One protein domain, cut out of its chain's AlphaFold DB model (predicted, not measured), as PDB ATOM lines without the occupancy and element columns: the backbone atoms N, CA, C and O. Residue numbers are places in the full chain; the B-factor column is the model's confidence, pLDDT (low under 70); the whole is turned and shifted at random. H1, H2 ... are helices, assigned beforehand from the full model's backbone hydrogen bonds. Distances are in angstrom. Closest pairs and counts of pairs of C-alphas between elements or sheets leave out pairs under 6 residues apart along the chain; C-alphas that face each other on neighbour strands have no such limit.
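This is residues 128 to 164 and 173 to 218 of the 384 residues of an uncharacterized protein of Sistotremastrum suecicum HHB10207 ss-3 (UniProt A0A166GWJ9). H1 is the core, crossed by H2 and H4, while the unnamed stretch 198 to 214 wraps past H1 to the short H5. H3 packs on H2, and residues 157 to 162 stick out. The printed part has 83 residues, helices H1 to H5 in chain order and no named strand: class all helix. It is compact, with radius of gyration of the C-alphas 13.0 A and spans 38 by 29 by 20 A.

Find C-alpha 128 at (25.267, 48.964, -39.339); H1 runs to 138, 15.2 A. H2 is residues 143 to 157, 20.7 A; H3, 173 to 179; H4, 183 to 197, 21.3 A. H5, 215 to 218, ends at (34.472, 65.135, -26.944).

See H1 touch H2's residues 145 to 149 alone, closest C-alphas Val 135 and Leu 145, 5.6 A, at a steep tilt of 64 degrees, opposite ways. H1 touches H4, closest C-alphas Ala 134 and Val 190, 6.9 A, at 36 degrees, only just steep. H3 touches H2's residues 144 to 148 alone, closest C-alphas Arg 144 and Leu 178, 6.7 A. H5 is close to H1 but not clearly touching, closest C-alphas Val 137 and Leu 216, 7.0 A. Every O i to N i+4 pair is within hydrogen-bond range in H1, H2 and H4; H3 has 1 of 3, and 2 of 4 O i to N i+3; H5 is too short.

The farthest C-alphas, Ser 162 and Gly 198, are 40.3 A apart. Residues 165 to 172 are cut out, a gap of 18.2 A between C-alphas 164 and 173. The link H4 to H5 is long. pLDDT is under 70 at 159 to 164, 173 to 180 and 217 to 218.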
ATOM      1  N   TRP A 128      23.957  49.021 -39.980       96.19
ATOM      2  CA  TRP A 128      25.267  48.964 -39.339       96.19
ATOM      3  C   TRP A 128      25.681  50.292 -38.695       96.19
ATOM      4  O   TRP A 128      26.267  50.280 -37.615       96.19
ATOM      5  N   ALA A 129      25.302  51.435 -39.275       95.94
ATOM      6  CA  ALA A 129      25.533  52.756 -38.687       95.94
ATOM      7  C   ALA A 129      24.858  52.911 -37.316       95.94
ATOM      8  O   ALA A 129      25.478  53.420 -36.384       95.94
ATOM      9  N   ARG A 130      23.625  52.400 -37.159       95.44
ATOM     10  CA  ARG A 130      22.927  52.376 -35.863       95.44
ATOM     11  C   ARG A 130      23.652  51.535 -34.818       95.44
ATOM     12  O   ARG A 130      23.703  51.942 -33.666       95.44
ATOM     13  N   ARG A 131      24.216  50.388 -35.208       95.75
ATOM     14  CA  ARG A 131      25.000  49.541 -34.295       95.75
ATOM     15  C   ARG A 131      26.304  50.203 -33.877       95.75
ATOM     16  O   ARG A 131      26.622  50.171 -32.699       95.75
ATOM     17  N   ALA A 132      27.021  50.823 -34.814       96.38
ATOM     18  CA  ALA A 132      28.238  51.568 -34.501       96.38
ATOM     19  C   ALA A 132      27.964  52.677 -33.475       96.38
ATOM     20  O   ALA A 132      28.704  52.830 -32.509       96.38
ATOM     21  N   GLU A 133      26.860  53.408 -33.637       95.50
ATOM     22  CA  GLU A 133      26.466  54.446 -32.683       95.50
ATOM     23  C   GLU A 133      26.029  53.873 -31.331       95.50
ATOM     24  O   GLU A 133      26.479  54.359 -30.298       95.50
ATOM     25  N   ALA A 134      25.247  52.791 -31.323       95.19
ATOM     26  CA  ALA A 134      24.859  52.107 -30.091       95.19
ATOM     27  C   ALA A 134      26.077  51.618 -29.295       95.19
ATOM     28  O   ALA A 134      26.126  51.805 -28.082       95.19
ATOM     29  N   VAL A 135      27.070  51.038 -29.980       95.44
ATOM     30  CA  VAL A 135      28.345  50.635 -29.372       95.44
ATOM     31  C   VAL A 135      29.055  51.853 -28.783       95.44
ATOM     32  O   VAL A 135      29.463  51.798 -27.632       95.44
ATOM     33  N   SER A 136      29.143  52.970 -29.513       94.69
ATOM     34  CA  SER A 136      29.787  54.192 -29.008       94.69
ATOM     35  C   SER A 136      29.087  54.783 -27.781       94.69
ATOM     36  O   SER A 136      29.761  55.332 -26.919       94.69
ATOM     37  N   VAL A 137      27.754  54.721 -27.712       94.06
ATOM     38  CA  VAL A 137      26.965  55.351 -26.638       94.06
ATOM     39  C   VAL A 137      26.876  54.470 -25.393       94.06
ATOM     40  O   VAL A 137      26.886  54.980 -24.278       94.06
ATOM     41  N   LEU A 138      26.758  53.154 -25.571       95.12
ATOM     42  CA  LEU A 138      26.461  52.208 -24.491       95.12
ATOM     43  C   LEU A 138      27.692  51.424 -24.011       95.12
ATOM     44  O   LEU A 138      27.571  50.612 -23.094       95.12
ATOM     45  N   ALA A 139      28.869  51.652 -24.601       94.81
ATOM     46  CA  ALA A 139      30.122  50.993 -24.225       94.81
ATOM     47  C   ALA A 139      30.458  51.123 -22.730       94.81
ATOM     48  O   ALA A 139      30.973  50.178 -22.139       94.81
ATOM     49  N   THR A 140      30.135  52.257 -22.105       94.50
ATOM     50  CA  THR A 140      30.381  52.490 -20.671       94.50
ATOM     51  C   THR A 140      29.450  51.694 -19.761       94.50
ATOM     52  O   THR A 140      29.736  51.519 -18.582       94.50
ATOM     53  N   ASP A 141      28.307  51.241 -20.284       95.38
ATOM     54  CA  ASP A 141      27.268  50.578 -19.500       95.38
ATOM     55  C   ASP A 141      27.341  49.049 -19.573       95.38
ATOM     56  O   ASP A 141      26.714  48.385 -18.743       95.38
ATOM     57  N   ASP A 142      28.057  48.475 -20.545       94.69
ATOM     58  CA  ASP A 142      28.219  47.027 -20.718       94.69
ATOM     59  C   ASP A 142      29.641  46.669 -21.172       94.69
ATOM     60  O   ASP A 142      30.084  47.143 -22.221       94.69
ATOM     61  N   PRO A 143      30.348  45.790 -20.437       92.62
ATOM     62  CA  PRO A 143      31.744  45.470 -20.726       92.62
ATOM     63  C   PRO A 143      31.931  44.800 -22.092       92.62
ATOM     64  O   PRO A 143      32.984  44.953 -22.707       92.62
ATOM     65  N   ARG A 144      30.914  44.099 -22.615       93.00
ATOM     66  CA  ARG A 144      30.997  43.459 -23.934       93.00
ATOM     67  C   ARG A 144      30.963  44.504 -25.040       93.00
ATOM     68  O   ARG A 144      31.755  44.424 -25.974       93.00
ATOM     69  N   LEU A 145      30.085  45.506 -24.925       93.69
ATOM     70  CA  LEU A 145      30.086  46.653 -25.842       93.69
ATOM     71  C   LEU A 145      31.364  47.482 -25.688       93.69
ATOM     72  O   LEU A 145      31.922  47.903 -26.699       93.69
ATOM     73  N   GLY A 146      31.855  47.656 -24.458       93.12
ATOM     74  CA  GLY A 146      33.129  48.318 -24.171       93.12
ATOM     75  C   GLY A 146      34.316  47.659 -24.874       93.12
ATOM     76  O   GLY A 146      35.122  48.342 -25.501       93.12
ATOM     77  N   ALA A 147      34.389  46.330 -24.872       91.06
ATOM     78  CA  ALA A 147      35.444  45.622 -25.587       91.06
ATOM     79  C   ALA A 147      35.325  45.740 -27.112       91.06
ATOM     80  O   ALA A 147      36.335  45.932 -27.784       91.06
ATOM     81  N   VAL A 148      34.106  45.685 -27.667       92.44
ATOM     82  CA  VAL A 148      33.887  45.933 -29.105       92.44
ATOM     83  C   VAL A 148      34.304  47.360 -29.473       92.44
ATOM     84  O   VAL A 148      34.944  47.560 -30.503       92.44
ATOM     85  N   ALA A 149      33.984  48.346 -28.630       94.06
ATOM     86  CA  ALA A 149      34.390  49.736 -28.815       94.06
ATOM     87  C   ALA A 149      35.916  49.907 -28.760       94.06
ATOM     88  O   ALA A 149      36.483  50.599 -29.608       94.06
ATOM     89  N   SER A 150      36.586  49.243 -27.815       92.06
ATOM     90  CA  SER A 150      38.049  49.235 -27.706       92.06
ATOM     91  C   SER A 150      38.698  48.600 -28.939       92.06
ATOM     92  O   SER A 150      39.526  49.229 -29.598       92.06
ATOM     93  N   ALA A 151      38.242  47.408 -29.339       91.19
ATOM     94  CA  ALA A 151      38.733  46.714 -30.528       91.19
ATOM     95  C   ALA A 151      38.538  47.546 -31.806       91.19
ATOM     96  O   ALA A 151      39.436  47.619 -32.644       91.19
ATOM     97  N   LEU A 152      37.387  48.212 -31.947       92.94
ATOM     98  CA  LEU A 152      37.135  49.136 -33.050       92.94
ATOM     99  C   LEU A 152      38.093  50.333 -33.015       92.94
ATOM    100  O   LEU A 152      38.676  50.662 -34.043       92.94
ATOM    101  N   SER A 153      38.291  50.953 -31.852       92.06
ATOM    102  CA  SER A 153      39.157  52.130 -31.699       92.06
ATOM    103  C   SER A 153      40.613  51.818 -32.045       92.06
ATOM    104  O   SER A 153      41.231  52.557 -32.809       92.06
ATOM    105  N   ILE A 154      41.134  50.678 -31.574       89.75
ATOM    106  CA  ILE A 154      42.478  50.186 -31.918       89.75
ATOM    107  C   ILE A 154      42.615  50.021 -33.436       89.75
ATOM    108  O   ILE A 154      43.597  50.455 -34.037       89.75
ATOM    109  N   ARG A 155      41.596  49.441 -34.075       88.00
ATOM    110  CA  ARG A 155      41.612  49.146 -35.511       88.00
ATOM    111  C   ARG A 155      41.427  50.376 -36.397       88.00
ATOM    112  O   ARG A 155      41.901  50.389 -37.527       88.00
ATOM    113  N   LEU A 156      40.751  51.408 -35.899       90.38
ATOM    114  CA  LEU A 156      40.663  52.708 -36.567       90.38
ATOM    115  C   LEU A 156      41.956  53.520 -36.410       90.38
ATOM    116  O   LEU A 156      42.322  54.241 -37.335       90.38
ATOM    117  N   ALA A 157      42.650  53.390 -35.273       87.56
ATOM    118  CA  ALA A 157      43.937  54.044 -35.032       87.56
ATOM    119  C   ALA A 157      45.070  53.433 -35.872       87.56
ATOM    120  O   ALA A 157      45.926  54.159 -36.370       87.56
ATOM    121  N   SER A 158      45.048  52.111 -36.069       81.62
ATOM    122  CA  SER A 158      45.981  51.392 -36.938       81.62
ATOM    123  C   SER A 158      45.220  50.641 -38.034       81.62
ATOM    124  O   SER A 158      44.932  49.453 -37.880       81.62
ATOM    125  N   PRO A 159      44.891  51.305 -39.158       64.94
ATOM    126  CA  PRO A 159      44.180  50.673 -40.270       64.94
ATOM    127  C   PRO A 159      45.041  49.660 -41.042       64.94
ATOM    128  O   PRO A 159      44.546  49.036 -41.979       64.94
ATOM    129  N   ASP A 160      46.323  49.512 -40.694       62.53
ATOM    130  CA  ASP A 160      47.211  48.535 -41.313       62.53
ATOM    131  C   ASP A 160      46.884  47.113 -40.812       62.53
ATOM    132  O   ASP A 160      47.032  46.833 -39.618       62.53
ATOM    133  N   PRO A 161      46.450  46.194 -41.698       58.19
ATOM    134  CA  PRO A 161      46.152  44.811 -41.332       58.19
ATOM    135  C   PRO A 161      47.399  43.987 -40.974       58.19
ATOM    136  O   PRO A 161      47.242  42.851 -40.533       58.19
ATOM    137  N   SER A 162      48.611  44.510 -41.205       55.53
ATOM    138  CA  SER A 162      49.871  43.829 -40.885       55.53
ATOM    139  C   SER A 162      50.303  43.982 -39.425       55.53
ATOM    140  O   SER A 162      51.169  43.234 -38.972       55.53
ATOM    141  N   VAL A 163      49.692  44.906 -38.673       55.84
ATOM    142  CA  VAL A 163      49.941  45.021 -37.234       55.84
ATOM    143  C   VAL A 163      49.196  43.882 -36.533       55.84
ATOM    144  O   VAL A 163      47.969  43.799 -36.666       55.84
ATOM    145  N   PRO A 164      49.905  42.989 -35.814       51.06
ATOM    146  CA  PRO A 164      49.280  41.867 -35.130       51.06
ATOM    147  C   PRO A 164      48.197  42.389 -34.190       51.06
ATOM    148  O   PRO A 164      48.411  43.317 -33.406       51.06
ATOM    149  N   GLU A 173      40.909  32.663 -22.429       54.31
ATOM    150  CA  GLU A 173      39.719  32.111 -23.120       54.31
ATOM    151  C   GLU A 173      38.452  33.009 -23.087       54.31
ATOM    152  O   GLU A 173      37.479  32.777 -23.813       54.31
ATOM    153  N   GLU A 174      38.442  34.074 -22.282       52.84
ATOM    154  CA  GLU A 174      37.389  35.096 -22.266       52.84
ATOM    155  C   GLU A 174      37.483  36.125 -23.408       52.84
ATOM    156  O   GLU A 174      36.443  36.608 -23.868       52.84
ATOM    157  N   GLY A 175      38.681  36.426 -23.924       50.69
ATOM    158  CA  GLY A 175      38.880  37.388 -25.018       50.69
ATOM    159  C   GLY A 175      38.360  36.878 -26.365       50.69
ATOM    160  O   GLY A 175      37.702  37.609 -27.115       50.69
ATOM    161  N   ASP A 176      38.554  35.585 -26.629       55.41
ATOM    162  CA  ASP A 176      38.126  34.952 -27.875       55.41
ATOM    163  C   ASP A 176      36.605  34.949 -28.029       55.41
ATOM    164  O   ASP A 176      36.088  35.241 -29.107       55.41
ATOM    165  N   ASN A 177      35.844  34.722 -26.957       59.03
ATOM    166  CA  ASN A 177      34.380  34.707 -27.035       59.03
ATOM    167  C   ASN A 177      33.778  36.076 -27.402       59.03
ATOM    168  O   ASN A 177      32.691  36.146 -27.987       59.03
ATOM    169  N   LEU A 178      34.496  37.164 -27.121       59.72
ATOM    170  CA  LEU A 178      34.045  38.534 -27.359       59.72
ATOM    171  C   LEU A 178      34.257  38.982 -28.810       59.72
ATOM    172  O   LEU A 178      33.412  39.669 -29.385       59.72
ATOM    173  N   LEU A 179      35.330  38.505 -29.446       60.16
ATOM    174  CA  LEU A 179      35.587  38.689 -30.880       60.16
ATOM    175  C   LEU A 179      34.616  37.887 -31.767       60.16
ATOM    176  O   LEU A 179      34.455  38.186 -32.952       60.16
ATOM    177  N   HIS A 180      33.919  36.901 -31.189       66.88
ATOM    178  CA  HIS A 180      32.935  36.060 -31.877       66.88
ATOM    179  C   HIS A 180      31.487  36.564 -31.757       66.88
ATOM    180  O   HIS A 180      30.557  35.887 -32.213       66.88
ATOM    181  N   VAL A 181      31.264  37.753 -31.185       72.56
ATOM    182  CA  VAL A 181      29.934  38.371 -31.155       72.56
ATOM    183  C   VAL A 181      29.454  38.580 -32.593       72.56
ATOM    184  O   VAL A 181      30.061  39.306 -33.372       72.56
ATOM    185  N   THR A 182      28.358  37.910 -32.962       79.62
ATOM    186  CA  THR A 182      27.696  38.083 -34.270       79.62
ATOM    187  C   THR A 182      26.902  39.387 -34.306       79.62
ATOM    188  O   THR A 182      26.615  39.973 -33.260       79.62
ATOM    189  N   GLY A 183      26.464  39.836 -35.487       78.00
ATOM    190  CA  GLY A 183      25.642  41.039 -35.597       78.00
ATOM    191  C   GLY A 183      24.377  40.941 -34.738       78.00
ATOM    192  O   GLY A 183      24.061  41.862 -33.991       78.00
ATOM    193  N   LYS A 184      23.699  39.784 -34.764       83.75
ATOM    194  CA  LYS A 184      22.538  39.517 -33.892       83.75
ATOM    195  C   LYS A 184      22.883  39.562 -32.400       83.75
ATOM    196  O   LYS A 184      22.041  39.962 -31.603       83.75
ATOM    197  N   GLY A 185      24.101  39.164 -32.038       88.00
ATOM    198  CA  GLY A 185      24.608  39.274 -30.673       88.00
ATOM    199  C   GLY A 185      24.646  40.723 -30.196       88.00
ATOM    200  O   GLY A 185      24.171  41.001 -29.100       88.00
ATOM    201  N   ILE A 186      25.106  41.656 -31.042       92.88
ATOM    202  CA  ILE A 186      25.106  43.089 -30.700       92.88
ATOM    203  C   ILE A 186      23.692  43.603 -30.435       92.88
ATOM    204  O   ILE A 186      23.486  44.270 -29.427       92.88
ATOM    205  N   ASP A 187      22.716  43.283 -31.289       93.69
ATOM    206  CA  ASP A 187      21.342  43.777 -31.104       93.69
ATOM    207  C   ASP A 187      20.754  43.307 -29.758       93.69
ATOM    208  O   ASP A 187      20.155  44.102 -29.035       93.69
ATOM    209  N   ALA A 188      20.990  42.045 -29.381       94.19
ATOM    210  CA  ALA A 188      20.531  41.497 -28.105       94.19
ATOM    211  C   ALA A 188      21.195  42.183 -26.899       94.19
ATOM    212  O   ALA A 188      20.515  42.498 -25.922       94.19
ATOM    213  N   ILE A 189      22.504  42.446 -26.977       94.19
ATOM    214  CA  ILE A 189      23.235  43.164 -25.925       94.19
ATOM    215  C   ILE A 189      22.696  44.594 -25.803       94.19
ATOM    216  O   ILE A 189      22.380  45.039 -24.706       94.19
ATOM    217  N   VAL A 190      22.513  45.301 -26.919       95.50
ATOM    218  CA  VAL A 190      21.980  46.672 -26.924       95.50
ATOM    219  C   VAL A 190      20.576  46.734 -26.313       95.50
ATOM    220  O   VAL A 190      20.295  47.624 -25.509       95.50
ATOM    221  N   GLU A 191      19.694  45.785 -26.637       95.69
ATOM    222  CA  GLU A 191      18.362  45.708 -26.027       95.69
ATOM    223  C   GLU A 191      18.408  45.451 -24.517       95.69
ATOM    224  O   GLU A 191      17.628  46.053 -23.775       95.69
ATOM    225  N   ASP A 192      19.302  44.576 -24.058       95.94
ATOM    226  CA  ASP A 192      19.501  44.266 -22.640       95.94
ATOM    227  C   ASP A 192      19.999  45.494 -21.860       95.94
ATOM    228  O   ASP A 192      19.393  45.911 -20.867       95.94
ATOM    229  N   VAL A 193      21.024  46.177 -22.380       95.62
ATOM    230  CA  VAL A 193      21.544  47.422 -21.796       95.62
ATOM    231  C   VAL A 193      20.471  48.501 -21.754       95.62
ATOM    232  O   VAL A 193      20.311  49.175 -20.734       95.62
ATOM    233  N   LYS A 194      19.686  48.646 -22.824       94.88
ATOM    234  CA  LYS A 194      18.584  49.608 -22.881       94.88
ATOM    235  C   LYS A 194      17.499  49.303 -21.847       94.88
ATOM    236  O   LYS A 194      17.001  50.232 -21.216       94.88
ATOM    237  N   LYS A 195      17.140  48.032 -21.642       96.38
ATOM    238  CA  LYS A 195      16.167  47.621 -20.611       96.38
ATOM    239  C   LYS A 195      16.679  47.905 -19.200       96.38
ATOM    240  O   LYS A 195      15.902  48.345 -18.361       96.38
ATOM    241  N   ARG A 196      17.973  47.682 -18.950       96.31
ATOM    242  CA  ARG A 196      18.604  47.899 -17.641       96.31
ATOM    243  C   ARG A 196      18.826  49.376 -17.308       96.31
ATOM    244  O   ARG A 196      18.650  49.762 -16.159       96.31
ATOM    245  N   THR A 197      19.237  50.187 -18.282       95.12
ATOM    246  CA  THR A 197      19.675  51.580 -18.053       95.12
ATOM    247  C   THR A 197      18.646  52.633 -18.456       95.12
ATOM    248  O   THR A 197      18.717  53.765 -17.990       95.12
ATOM    249  N   GLY A 198      17.717  52.303 -19.359       93.75
ATOM    250  CA  GLY A 198      16.801  53.269 -19.971       93.75
ATOM    251  C   GLY A 198      17.460  54.249 -20.955       93.75
ATOM    252  O   GLY A 198      16.767  55.119 -21.485       93.75
ATOM    253  N   LYS A 199      18.769  54.129 -21.227       91.81
ATOM    254  CA  LYS A 199      19.504  55.051 -22.108       91.81
ATOM    255  C   LYS A 199      19.135  54.862 -23.583       91.81
ATOM    256  O   LYS A 199      18.817  53.764 -24.046       91.81
ATOM    257  N   SER A 200      19.192  55.958 -24.340       90.88
ATOM    258  CA  SER A 200      19.095  55.914 -25.802       90.88
ATOM    259  C   SER A 200      20.360  55.292 -26.390       90.88
ATOM    260  O   SER A 200      21.454  55.535 -25.901       90.88
ATOM    261  N   GLN A 201      20.213  54.540 -27.478       90.88
ATOM    262  CA  GLN A 201      21.338  54.001 -28.253       90.88
ATOM    263  C   GLN A 201      21.874  54.994 -29.307       90.88
ATOM    264  O   GLN A 201      22.721  54.635 -30.116       90.88
ATOM    265  N   PHE A 202      21.315  56.207 -29.362       91.88
ATOM    266  CA  PHE A 202      21.656  57.242 -30.339       91.88
ATOM    267  C   PHE A 202      22.086  58.525 -29.637       91.88
ATOM    268  O   PHE A 202      21.466  58.925 -28.649       91.88
ATOM    269  N   LEU A 203      23.079  59.192 -30.221       84.62
ATOM    270  CA  LEU A 203      23.599  60.496 -29.824       84.62
ATOM    271  C   LEU A 203      22.572  61.600 -30.070       84.62
ATOM    272  O   LEU A 203      22.361  62.469 -29.228       84.62
ATOM    273  N   ARG A 204      21.926  61.580 -31.243       82.88
ATOM    274  CA  ARG A 204      21.000  62.635 -31.680       82.88
ATOM    275  C   ARG A 204      19.632  62.062 -32.040       82.88
ATOM    276  O   ARG A 204      19.331  61.736 -33.186       82.88
ATOM    277  N   GLY A 205      18.756  61.994 -31.042       82.75
ATOM    278  CA  GLY A 205      17.344  61.674 -31.245       82.75
ATOM    279  C   GLY A 205      17.103  60.213 -31.633       82.75
ATOM    280  O   GLY A 205      17.440  59.303 -30.881       82.75
ATOM    281  N   LYS A 206      16.428  59.985 -32.769       83.75
ATOM    282  CA  LYS A 206      15.915  58.659 -33.180       83.75
ATOM    283  C   LYS A 206      16.698  57.995 -34.316       83.75
ATOM    284  O   LYS A 206      16.373  56.867 -34.689       83.75
ATOM    285  N   HIS A 207      17.674  58.685 -34.899       84.81
ATOM    286  CA  HIS A 207      18.370  58.237 -36.101       84.81
ATOM    287  C   HIS A 207      19.870  58.242 -35.878       84.81
ATOM    288  O   HIS A 207      20.382  59.111 -35.178       84.81
ATOM    289  N   SER A 208      20.563  57.291 -36.508       88.62
ATOM    290  CA  SER A 208      22.016  57.290 -36.465       88.62
ATOM    291  C   SER A 208      22.586  58.440 -37.284       88.62
ATOM    292  O   SER A 208      22.176  58.639 -38.434       88.62
ATOM    293  N   GLY A 209      23.545  59.155 -36.713       90.00
ATOM    294  CA  GLY A 209      24.267  60.229 -37.370       90.00
ATOM    295  C   GLY A 209      25.372  59.729 -38.301       90.00
ATOM    296  O   GLY A 209      25.708  58.544 -38.369       90.00
ATOM    297  N   LEU A 210      25.971  60.684 -39.008       92.38
ATOM    298  CA  LEU A 210      27.249  60.486 -39.681       92.38
ATOM    299  C   LEU A 210      28.413  60.923 -38.792       92.38
ATOM    300  O   LEU A 210      29.479  61.130 -39.334       92.38
ATOM    301  N   GLU A 211      28.260  61.091 -37.479       92.12
ATOM    302  CA  GLU A 211      29.374  61.502 -36.609       92.12
ATOM    303  C   GLU A 211      30.453  60.402 -36.520       92.12
ATOM    304  O   GLU A 211      30.116  59.211 -36.642       92.12
ATOM    305  N   PRO A 212      31.740  60.769 -36.354       93.44
ATOM    306  CA  PRO A 212      32.810  59.808 -36.096       93.44
ATOM    307  C   PRO A 212      32.531  58.954 -34.854       93.44
ATOM    308  O   PRO A 212      31.910  59.409 -33.885       93.44
ATOM    309  N   PHE A 213      33.000  57.710 -34.863       92.62
ATOM    310  CA  PHE A 213      32.990  56.879 -33.660       92.62
ATOM    311  C   PHE A 213      33.747  57.564 -32.503       92.62
ATOM    312  O   PHE A 213      34.794  58.163 -32.730       92.62
ATOM    313  N   GLY A 214      33.215  57.505 -31.276       85.62
ATOM    314  CA  GLY A 214      33.860  58.094 -30.090       85.62
ATOM    315  C   GLY A 214      33.620  59.595 -29.871       85.62
ATOM    316  O   GLY A 214      34.089  60.151 -28.884       85.62
ATOM    317  N   THR A 215      32.831  60.271 -30.718       82.31
ATOM    318  CA  THR A 215      32.550  61.719 -30.558       82.31
ATOM    319  C   THR A 215      31.856  62.062 -29.222       82.31
ATOM    320  O   THR A 215      31.884  63.216 -28.791       82.31
ATOM    321  N   LEU A 216      31.254  61.077 -28.538       72.44
ATOM    322  CA  LEU A 216      30.611  61.264 -27.233       72.44
ATOM    323  C   LEU A 216      31.590  61.803 -26.176       72.44
ATOM    324  O   LEU A 216      31.206  62.698 -25.434       72.44
ATOM    325  N   ASP A 217      32.843  61.345 -26.152       58.53
ATOM    326  CA  ASP A 217      33.825  61.789 -25.151       58.53
ATOM    327  C   ASP A 217      34.210  63.263 -25.350       58.53
ATOM    328  O   ASP A 217      34.398  64.011 -24.392       58.53
ATOM    329  N   SER A 218      34.235  63.723 -26.606       54.34
ATOM    330  CA  SER A 218      34.472  65.135 -26.944       54.34
ATOM    331  C   SER A 218      33.274  66.030 -26.607       54.34
ATOM    332  O   SER A 218      33.451  67.189 -26.240       54.34
TER     333      SER A 218